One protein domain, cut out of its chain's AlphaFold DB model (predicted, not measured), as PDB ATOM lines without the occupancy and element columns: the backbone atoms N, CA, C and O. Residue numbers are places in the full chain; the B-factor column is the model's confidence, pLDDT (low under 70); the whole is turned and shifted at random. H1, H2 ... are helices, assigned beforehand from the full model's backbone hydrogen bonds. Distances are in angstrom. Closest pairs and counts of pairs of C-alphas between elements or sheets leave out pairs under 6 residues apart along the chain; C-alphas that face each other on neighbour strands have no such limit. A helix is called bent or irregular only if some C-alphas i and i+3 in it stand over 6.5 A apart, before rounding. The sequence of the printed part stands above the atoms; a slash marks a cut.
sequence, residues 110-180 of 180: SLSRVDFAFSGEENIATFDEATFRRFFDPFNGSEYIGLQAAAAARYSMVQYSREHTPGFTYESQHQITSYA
ATOM      1  N   SER A 110      29.401  12.508 -31.566       97.69
ATOM      2  CA  SER A 110      30.066  13.617 -30.884       97.69
ATOM      3  C   SER A 110      31.366  14.044 -31.585       97.69
ATOM      4  O   SER A 110      32.042  13.260 -32.245       97.69
ATOM      5  N   LEU A 111      31.750  15.315 -31.429       98.00
ATOM      6  CA  LEU A 111      32.930  15.876 -32.110       98.00
ATOM      7  C   LEU A 111      34.265  15.434 -31.497       98.00
ATOM      8  O   LEU A 111      35.308  15.598 -32.115       98.00
ATOM      9  N   SER A 112      34.253  14.950 -30.254       98.25
ATOM     10  CA  SER A 112      35.468  14.611 -29.489       98.25
ATOM     11  C   SER A 112      35.259  13.526 -28.429       98.25
ATOM     12  O   SER A 112      36.152  13.292 -27.622       98.25
ATOM     13  N   ARG A 113      34.071  12.914 -28.370       98.19
ATOM     14  CA  ARG A 113      33.701  11.861 -27.413       98.19
ATOM     15  C   ARG A 113      33.319  10.620 -28.204       98.19
ATOM     16  O   ARG A 113      32.714  10.748 -29.264       98.19
ATOM     17  N   VAL A 114      33.684   9.451 -27.694       97.44
ATOM     18  CA  VAL A 114      33.342   8.170 -28.319       97.44
ATOM     19  C   VAL A 114      31.872   7.852 -28.068       97.44
ATOM     20  O   VAL A 114      31.435   7.929 -26.924       97.44
ATOM     21  N   ASP A 115      31.158   7.428 -29.110       97.75
ATOM     22  CA  ASP A 115      29.755   7.004 -29.035       97.75
ATOM     23  C   ASP A 115      29.478   6.013 -27.894       97.75
ATOM     24  O   ASP A 115      30.311   5.161 -27.548       97.75
ATOM     25  N   PHE A 116      28.267   6.099 -27.342       96.94
ATOM     26  CA  PHE A 116      27.881   5.421 -26.105       96.94
ATOM     27  C   PHE A 116      28.063   3.903 -26.155       96.94
ATOM     28  O   PHE A 116      28.471   3.295 -25.165       96.94
ATOM     29  N   ALA A 117      27.830   3.290 -27.319       97.06
ATOM     30  CA  ALA A 117      27.982   1.849 -27.516       97.06
ATOM     31  C   ALA A 117      29.397   1.323 -27.194       97.06
ATOM     32  O   ALA A 117      29.555   0.130 -26.934       97.06
ATOM     33  N   PHE A 118      30.418   2.188 -27.210       96.50
ATOM     34  CA  PHE A 118      31.806   1.812 -26.932       96.50
ATOM     35  C   PHE A 118      32.341   2.365 -25.608       96.50
ATOM     36  O   PHE A 118      33.206   1.734 -25.003       96.50
ATOM     37  N   SER A 119      31.874   3.535 -25.170       93.94
ATOM     38  CA  SER A 119      32.364   4.201 -23.954       93.94
ATOM     39  C   SER A 119      31.556   3.835 -22.705       93.94
ATOM     40  O   SER A 119      32.127   3.695 -21.619       93.94
ATOM     41  N   GLY A 120      30.244   3.646 -22.857       92.69
ATOM     42  CA  GLY A 120      29.302   3.566 -21.745       92.69
ATOM     43  C   GLY A 120      29.184   4.882 -20.964       92.69
ATOM     44  O   GLY A 120      29.964   5.819 -21.132       92.69
ATOM     45  N   GLU A 121      28.201   4.944 -20.067       89.19
ATOM     46  CA  GLU A 121      27.846   6.168 -19.328       89.19
ATOM     47  C   GLU A 121      28.993   6.724 -18.469       89.19
ATOM     48  O   GLU A 121      29.176   7.937 -18.371       89.19
ATOM     49  N   GLU A 122      29.807   5.845 -17.878       87.50
ATOM     50  CA  GLU A 122      30.920   6.246 -17.010       87.50
ATOM     51  C   GLU A 122      32.034   6.973 -17.778       87.50
ATOM     52  O   GLU A 122      32.686   7.854 -17.217       87.50
ATOM     53  N   ASN A 123      32.239   6.650 -19.062       90.88
ATOM     54  CA  ASN A 123      33.350   7.196 -19.846       90.88
ATOM     55  C   ASN A 123      32.915   8.176 -20.939       90.88
ATOM     56  O   ASN A 123      33.790   8.776 -21.561       90.88
ATOM     57  N   ILE A 124      31.613   8.381 -21.164       94.31
ATOM     58  CA  ILE A 124      31.096   9.213 -22.266       94.31
ATOM     59  C   ILE A 124      31.580  10.669 -22.206       94.31
ATOM     60  O   ILE A 124      31.721  11.321 -23.234       94.31
ATOM     61  N   ALA A 125      31.899  11.187 -21.016       94.44
ATOM     62  CA  ALA A 125      32.446  12.534 -20.839       94.44
ATOM     63  C   ALA A 125      33.911  12.678 -21.302       94.44
ATOM     64  O   ALA A 125      34.380  13.800 -21.550       94.44
ATOM     65  N   THR A 126      34.631  11.558 -21.414       96.12
ATOM     66  CA  THR A 126      36.077  11.508 -21.645       96.12
ATOM     67  C   THR A 126      36.423  12.008 -23.040       96.12
ATOM     68  O   THR A 126      35.844  11.585 -24.039       96.12
ATOM     69  N   PHE A 127      37.386  12.924 -23.110       97.81
ATOM     70  CA  PHE A 127      37.934  13.373 -24.381       97.81
ATOM     71  C   PHE A 127      38.666  12.225 -25.086       97.81
ATOM     72  O   PHE A 127      39.526  11.578 -24.492       97.81
ATOM     73  N   ASP A 128      38.357  12.028 -26.363       98.12
ATOM     74  CA  ASP A 128      39.009  11.060 -27.233       98.12
ATOM     75  C   ASP A 128      39.712  11.773 -28.391       98.12
ATOM     76  O   ASP A 128      39.080  12.348 -29.284       98.12
ATOM     77  N   GLU A 129      41.045  11.710 -28.380       98.12
ATOM     78  CA  GLU A 129      41.900  12.355 -29.381       98.12
ATOM     79  C   GLU A 129      41.605  11.823 -30.788       98.12
ATOM     80  O   GLU A 129      41.556  12.599 -31.737       98.12
ATOM     81  N   ALA A 130      41.359  10.518 -30.948       98.12
ATOM     82  CA  ALA A 130      41.096   9.931 -32.262       98.12
ATOM     83  C   ALA A 130      39.797  10.476 -32.885       98.12
ATOM     84  O   ALA A 130      39.751  10.801 -34.074       98.12
ATOM     85  N   THR A 131      38.745  10.621 -32.081       98.38
ATOM     86  CA  THR A 131      37.470  11.210 -32.495       98.38
ATOM     87  C   THR A 131      37.603  12.700 -32.764       98.38
ATOM     88  O   THR A 131      37.120  13.165 -33.797       98.38
ATOM     89  N   PHE A 132      38.318  13.434 -31.909       98.50
ATOM     90  CA  PHE A 132      38.599  14.846 -32.148       98.50
ATOM     91  C   PHE A 132      39.365  15.068 -33.454       98.50
ATOM     92  O   PHE A 132      38.973  15.911 -34.258       98.50
ATOM     93  N   ARG A 133      40.404  14.270 -33.720       98.31
ATOM     94  CA  ARG A 133      41.178  14.318 -34.968       98.31
ATOM     95  C   ARG A 133      40.320  14.048 -36.192       98.31
ATOM     96  O   ARG A 133      40.401  14.797 -37.159       98.31
ATOM     97  N   ARG A 134      39.420  13.061 -36.133       98.12
ATOM     98  CA  ARG A 134      38.466  12.785 -37.222       98.12
ATOM     99  C   ARG A 134      37.621  14.012 -37.577       98.12
ATOM    100  O   ARG A 134      37.380  14.254 -38.757       98.12
ATOM    101  N   PHE A 135      37.189  14.778 -36.576       98.00
ATOM    102  CA  PHE A 135      36.449  16.021 -36.785       98.00
ATOM    103  C   PHE A 135      37.345  17.181 -37.244       98.00
ATOM    104  O   PHE A 135      36.941  17.953 -38.112       98.00
ATOM    105  N   PHE A 136      38.533  17.326 -36.656       97.75
ATOM    106  CA  PHE A 136      39.346  18.538 -36.760       97.75
ATOM    107  C   PHE A 136      40.351  18.529 -37.921       97.75
ATOM    108  O   PHE A 136      40.576  19.561 -38.554       97.75
ATOM    109  N   ASP A 137      40.934  17.375 -38.249       97.56
ATOM    110  CA  ASP A 137      41.922  17.242 -39.326       97.56
ATOM    111  C   ASP A 137      41.414  17.722 -40.705       97.56
ATOM    112  O   ASP A 137      42.207  18.326 -41.436       97.56
ATOM    113  N   PRO A 138      40.119  17.574 -41.077       96.88
ATOM    114  CA  PRO A 138      39.578  18.141 -42.314       96.88
ATOM    115  C   PRO A 138      39.746  19.659 -42.466       96.88
ATOM    116  O   PRO A 138      39.727  20.155 -43.592       96.88
ATOM    117  N   PHE A 139      39.934  20.412 -41.375       97.31
ATOM    118  CA  PHE A 139      40.199  21.852 -41.456       97.31
ATOM    119  C   PHE A 139      41.621  22.167 -41.939       97.31
ATOM    120  O   PHE A 139      41.878  23.295 -42.356       97.31
ATOM    121  N   ASN A 140      42.535  21.188 -41.924       95.19
ATOM    122  CA  ASN A 140      43.858  21.237 -42.556       95.19
ATOM    123  C   ASN A 140      44.669  22.514 -42.243       95.19
ATOM    124  O   ASN A 140      45.226  23.152 -43.136       95.19
ATOM    125  N   GLY A 141      44.690  22.922 -40.971       94.81
ATOM    126  CA  GLY A 141      45.430  24.108 -40.524       94.81
ATOM    127  C   GLY A 141      44.849  25.447 -40.994       94.81
ATOM    128  O   GLY A 141      45.554  26.453 -40.947       94.81
ATOM    129  N   SER A 142      43.593  25.476 -41.455       96.38
ATOM    130  CA  SER A 142      42.904  26.726 -41.788       96.38
ATOM    131  C   SER A 142      42.870  27.660 -40.581       96.38
ATOM    132  O   SER A 142      42.534  27.241 -39.476       96.38
ATOM    133  N   GLU A 143      43.163  28.939 -40.806       96.31
ATOM    134  CA  GLU A 143      43.093  29.969 -39.761       96.31
ATOM    135  C   GLU A 143      41.654  30.177 -39.253       96.31
ATOM    136  O   GLU A 143      41.442  30.457 -38.077       96.31
ATOM    137  N   TYR A 144      40.659  29.975 -40.127       95.88
ATOM    138  CA  TYR A 144      39.238  30.103 -39.809       95.88
ATOM    139  C   TYR A 144      38.467  28.858 -40.241       95.88
ATOM    140  O   TYR A 144      38.680  28.321 -41.330       95.88
ATOM    141  N   ILE A 145      37.501  28.453 -39.417       96.38
ATOM    142  CA  ILE A 145      36.535  27.408 -39.757       96.38
ATOM    143  C   ILE A 145      35.264  28.084 -40.273       96.38
ATOM    144  O   ILE A 145      34.507  28.689 -39.517       96.38
ATOM    145  N   GLY A 146      35.034  28.001 -41.584       95.88
ATOM    146  CA  GLY A 146      33.797  28.475 -42.205       95.88
ATOM    147  C   GLY A 146      32.631  27.508 -41.987       95.88
ATOM    148  O   GLY A 146      32.834  26.304 -41.820       95.88
ATOM    149  N   LEU A 147      31.399  28.016 -42.066       95.81
ATOM    150  CA  LEU A 147      30.181  27.220 -41.851       95.81
ATOM    151  C   LEU A 147      30.100  25.990 -42.763       95.81
ATOM    152  O   LEU A 147      29.711  24.920 -42.312       95.81
ATOM    153  N   GLN A 148      30.493  26.109 -44.034       96.12
ATOM    154  CA  GLN A 148      30.472  24.989 -44.977       96.12
ATOM    155  C   GLN A 148      31.462  23.890 -44.575       96.12
ATOM    156  O   GLN A 148      31.126  22.711 -44.651       96.12
ATOM    157  N   ALA A 149      32.659  24.271 -44.118       96.56
ATOM    158  CA  ALA A 149      33.658  23.321 -43.639       96.56
ATOM    159  C   ALA A 149      33.190  22.644 -42.343       96.56
ATOM    160  O   ALA A 149      33.256  21.422 -42.237       96.56
ATOM    161  N   ALA A 150      32.647  23.416 -41.393       96.75
ATOM    162  CA  ALA A 150      32.080  22.886 -40.153       96.75
ATOM    163  C   ALA A 150      30.922  21.913 -40.422       96.75
ATOM    164  O   ALA A 150      30.896  20.818 -39.866       96.75
ATOM    165  N   ALA A 151      29.999  22.273 -41.317       96.69
ATOM    166  CA  ALA A 151      28.866  21.428 -41.684       96.69
ATOM    167  C   ALA A 151      29.318  20.125 -42.362       96.69
ATOM    168  O   ALA A 151      28.783  19.059 -42.053       96.69
ATOM    169  N   ALA A 152      30.319  20.194 -43.249       97.44
ATOM    170  CA  ALA A 152      30.900  19.017 -43.888       97.44
ATOM    171  C   ALA A 152      31.564  18.083 -42.862       97.44
ATOM    172  O   ALA A 152      31.263  16.890 -42.852       97.44
ATOM    173  N   ALA A 153      32.390  18.627 -41.962       97.75
ATOM    174  CA  ALA A 153      33.036  17.862 -40.894       97.75
ATOM    175  C   ALA A 153      32.014  17.255 -39.916       97.75
ATOM    176  O   ALA A 153      32.099  16.083 -39.556       97.75
ATOM    177  N   ARG A 154      30.974  18.008 -39.529       98.00
ATOM    178  CA  ARG A 154      29.886  17.492 -38.686       98.00
ATOM    179  C   ARG A 154      29.154  16.338 -39.357       98.00
ATOM    180  O   ARG A 154      28.885  15.321 -38.717       98.00
ATOM    181  N   TYR A 155      28.836  16.484 -40.642       97.69
ATOM    182  CA  TYR A 155      28.148  15.443 -41.392       97.69
ATOM    183  C   TYR A 155      29.009  14.184 -41.538       97.69
ATOM    184  O   TYR A 155      28.476  13.084 -41.397       97.69
ATOM    185  N   SER A 156      30.328  14.312 -41.730       98.12
ATOM    186  CA  SER A 156      31.214  13.142 -41.773       98.12
ATOM    187  C   SER A 156      31.260  12.383 -40.445       98.12
ATOM    188  O   SER A 156      31.308  11.156 -40.471       98.12
ATOM    189  N   MET A 157      31.161  13.068 -39.298       98.38
ATOM    190  CA  MET A 157      31.038  12.394 -37.995       98.38
ATOM    191  C   MET A 157      29.756  11.557 -37.914       98.38
ATOM    192  O   MET A 157      29.795  10.402 -37.500       98.38
ATOM    193  N   VAL A 158      28.630  12.101 -38.386       98.19
ATOM    194  CA  VAL A 158      27.340  11.387 -38.418       98.19
ATOM    195  C   VAL A 158      27.392  10.163 -39.332       98.19
ATOM    196  O   VAL A 158      26.858   9.118 -38.970       98.19
ATOM    197  N   GLN A 159      28.014  10.273 -40.512       98.31
ATOM    198  CA  GLN A 159      28.173   9.126 -41.415       98.31
ATOM    199  C   GLN A 159      29.051   8.043 -40.788       98.31
ATOM    200  O   GLN A 159      28.664   6.878 -40.781       98.31
ATOM    201  N   TYR A 160      30.178   8.436 -40.187       98.31
ATOM    202  CA  TYR A 160      31.074   7.502 -39.517       98.31
ATOM    203  C   TYR A 160      30.352   6.717 -38.415       98.31
ATOM    204  O   TYR A 160      30.360   5.488 -38.443       98.31
ATOM    205  N   SER A 161      29.674   7.397 -37.487       98.19
ATOM    206  CA  SER A 161      28.931   6.735 -36.409       98.19
ATOM    207  C   SER A 161      27.807   5.844 -36.936       98.19
ATOM    208  O   SER A 161      27.645   4.720 -36.480       98.19
ATOM    209  N   ARG A 162      27.079   6.278 -37.971       97.94
ATOM    210  CA  ARG A 162      26.030   5.460 -38.598       97.94
ATOM    211  C   ARG A 162      26.556   4.134 -39.151       97.94
ATOM    212  O   ARG A 162      25.839   3.139 -39.120       97.94
ATOM    213  N   GLU A 163      27.766   4.136 -39.697       98.19
ATOM    214  CA  GLU A 163      28.391   2.950 -40.289       98.19
ATOM    215  C   GLU A 163      29.034   2.029 -39.244       98.19
ATOM    216  O   GLU A 163      29.053   0.814 -39.435       98.19
ATOM    217  N   HIS A 164      29.561   2.595 -38.155       97.62
ATOM    218  CA  HIS A 164      30.445   1.872 -37.238       97.62
ATOM    219  C   HIS A 164      29.827   1.593 -35.867       97.62
ATOM    220  O   HIS A 164      30.290   0.672 -35.200       97.62
ATOM    221  N   THR A 165      28.800   2.334 -35.446       97.81
ATOM    222  CA  THR A 165      28.240   2.275 -34.087       97.81
ATOM    223  C   THR A 165      27.021   1.347 -34.036       97.81
ATOM    224  O   THR A 165      25.973   1.657 -34.616       97.81
ATOM    225  N   PRO A 166      27.100   0.197 -33.338       96.81
ATOM    226  CA  PRO A 166      25.941  -0.659 -33.125       96.81
ATOM    227  C   PRO A 166      24.857   0.091 -32.349       96.81
ATOM    228  O   PRO A 166      25.121   0.633 -31.283       96.81
ATOM    229  N   GLY A 167      23.628   0.091 -32.868       94.88
ATOM    230  CA  GLY A 167      22.511   0.767 -32.206       94.88
ATOM    231  C   GLY A 167      22.537   2.294 -32.305       94.88
ATOM    232  O   GLY A 167      21.833   2.926 -31.531       94.88
ATOM    233  N   PHE A 168      23.298   2.860 -33.253       96.88
ATOM    234  CA  PHE A 168      23.390   4.301 -33.505       96.88
ATOM    235  C   PHE A 168      22.035   5.028 -33.440       96.88
ATOM    236  O   PHE A 168      21.113   4.709 -34.204       96.88
ATOM    237  N   THR A 169      21.942   6.051 -32.589       95.12
ATOM    238  CA  THR A 169      20.749   6.896 -32.432       95.12
ATOM    239  C   THR A 169      21.022   8.337 -32.862       95.12
ATOM    240  O   THR A 169      21.997   8.979 -32.484       95.12
ATOM    241  N   TYR A 170      20.123   8.903 -33.673       94.00
ATOM    242  CA  TYR A 170      20.294  10.270 -34.184       94.00
ATOM    243  C   TYR A 170      18.966  10.926 -34.567       94.00
ATOM    244  O   TYR A 170      18.697  11.267 -35.726       94.00
ATOM    245  N   GLU A 171      18.097  11.035 -33.569       91.62
ATOM    246  CA  GLU A 171      16.748  11.576 -33.694       91.62
ATOM    247  C   GLU A 171      16.742  13.100 -33.877       91.62
ATOM    248  O   GLU A 171      17.773  13.768 -33.776       91.62
ATOM    249  N   SER A 172      15.564  13.675 -34.128       90.12
ATOM    250  CA  SER A 172      15.404  15.118 -34.341       90.12
ATOM    251  C   SER A 172      15.955  15.957 -33.185       90.12
ATOM    252  O   SER A 172      16.549  17.002 -33.429       90.12
ATOM    253  N   GLN A 173      15.814  15.493 -31.938       87.38
ATOM    254  CA  GLN A 173      16.380  16.184 -30.775       87.38
ATOM    255  C   GLN A 173      17.919  16.212 -30.811       87.38
ATOM    256  O   GLN A 173      18.510  17.264 -30.582       87.38
ATOM    257  N   HIS A 174      18.562  15.099 -31.192       91.25
ATOM    258  CA  HIS A 174      20.023  15.000 -31.284       91.25
ATOM    259  C   HIS A 174      20.550  15.850 -32.435       91.25
ATOM    260  O   HIS A 174      21.619  16.432 -32.336       91.25
ATOM    261  N   GLN A 175      19.795  15.963 -33.530       91.62
ATOM    262  CA  GLN A 175      20.154  16.832 -34.650       91.62
ATOM    263  C   GLN A 175      20.167  18.307 -34.246       91.62
ATOM    264  O   GLN A 175      21.062  19.031 -34.674       91.62
ATOM    265  N   ILE A 176      19.216  18.740 -33.412       86.44
ATOM    266  CA  ILE A 176      19.179  20.114 -32.899       86.44
ATOM    267  C   ILE A 176      20.423  20.390 -32.052       86.44
ATOM    268  O   ILE A 176      21.129  21.349 -32.332       86.44
ATOM    269  N   THR A 177      20.729  19.548 -31.062       86.69
ATOM    270  CA  THR A 177      21.881  19.767 -30.165       86.69
ATOM    271  C   THR A 177      23.232  19.595 -30.861       86.69
ATOM    272  O   THR A 177      24.204  20.247 -30.500       86.69
ATOM    273  N   SER A 178      23.285  18.765 -31.898       92.50
ATOM    274  CA  SER A 178      24.480  18.485 -32.691       92.50
ATOM    275  C   SER A 178      24.911  19.603 -33.651       92.50
ATOM    276  O   SER A 178      26.111  19.746 -33.915       92.50
ATOM    277  N   TYR A 179      23.941  20.324 -34.226       91.50
ATOM    278  CA  TYR A 179      24.157  21.359 -35.247       91.50
ATOM    279  C   TYR A 179      23.949  22.791 -34.731       91.50
ATOM    280  O   TYR A 179      24.158  23.729 -35.505       91.50
ATOM    281  N   ALA A 180      23.494  22.948 -33.483       81.19
ATOM    282  CA  ALA A 180      23.355  24.241 -32.814       81.19
ATOM    283  C   ALA A 180      24.705  24.917 -32.527       81.19
ATOM    284  O   ALA A 180      25.740  24.215 -32.459       81.19
TER     285      ALA A 180
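What this domain is: This is residues 110 to 180 of the 180 residues of the protein "Chloroperoxidase" of Pseudomassariella vexata (UniProt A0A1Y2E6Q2). A helical hairpin, H2 with the long H3, has the short H4 close to another side of H3 and the small, irregular H1 set off towards the end where H2 begins and H3 ends. The printed part has 71 residues with four named helices, H1 to H4 in order, and no named strand: all helix, compact, radius of gyration of the C-alphas 12.5 A, spans 35 by 26 by 20 A.

How they stand to each other: H1, residues 116 to 123, is apart from H2, residues 129 to 139, H3, residues 147 to 164, and H4, residues 172 to 179. H2 and H3 form a hairpin and touch, H3 with residues 149 to 157 alone; their closest C-alphas, Phe 135 and Ala 153, are 5.6 A apart, at a steep tilt of 39 degrees, opposite ways. H4 is close to H3 but not clearly touching: the closest C-alphas, Arg 154 and Tyr 179, are 7.7 A apart. H2 and H4 are apart. Every O i to N i+4 pair is within hydrogen-bond range in H3 and H4, 5 of 7 in H2, and 1 of 4 in H1, beside 2 of 5 O i to N i+3 pairs.

Where its parts are: H1 begins at C-alpha 116 (27.881, 5.421, -26.105) and is irregular, C-alphas 118 and 121 being 9.6 A apart; H2, 15.5 A long, is only just irregular, with 6.7 A from C-alpha 135 to 138. H3 is 25.8 A long; H4 ends at C-alpha 179 (24.157, 21.359, -35.247).

The domain as a whole: The farthest C-alphas, Glu 143 and Gly 167, are 36.5 A apart. The printed part has no cut, no link is long, and no printed residue is under 70 in pLDDT.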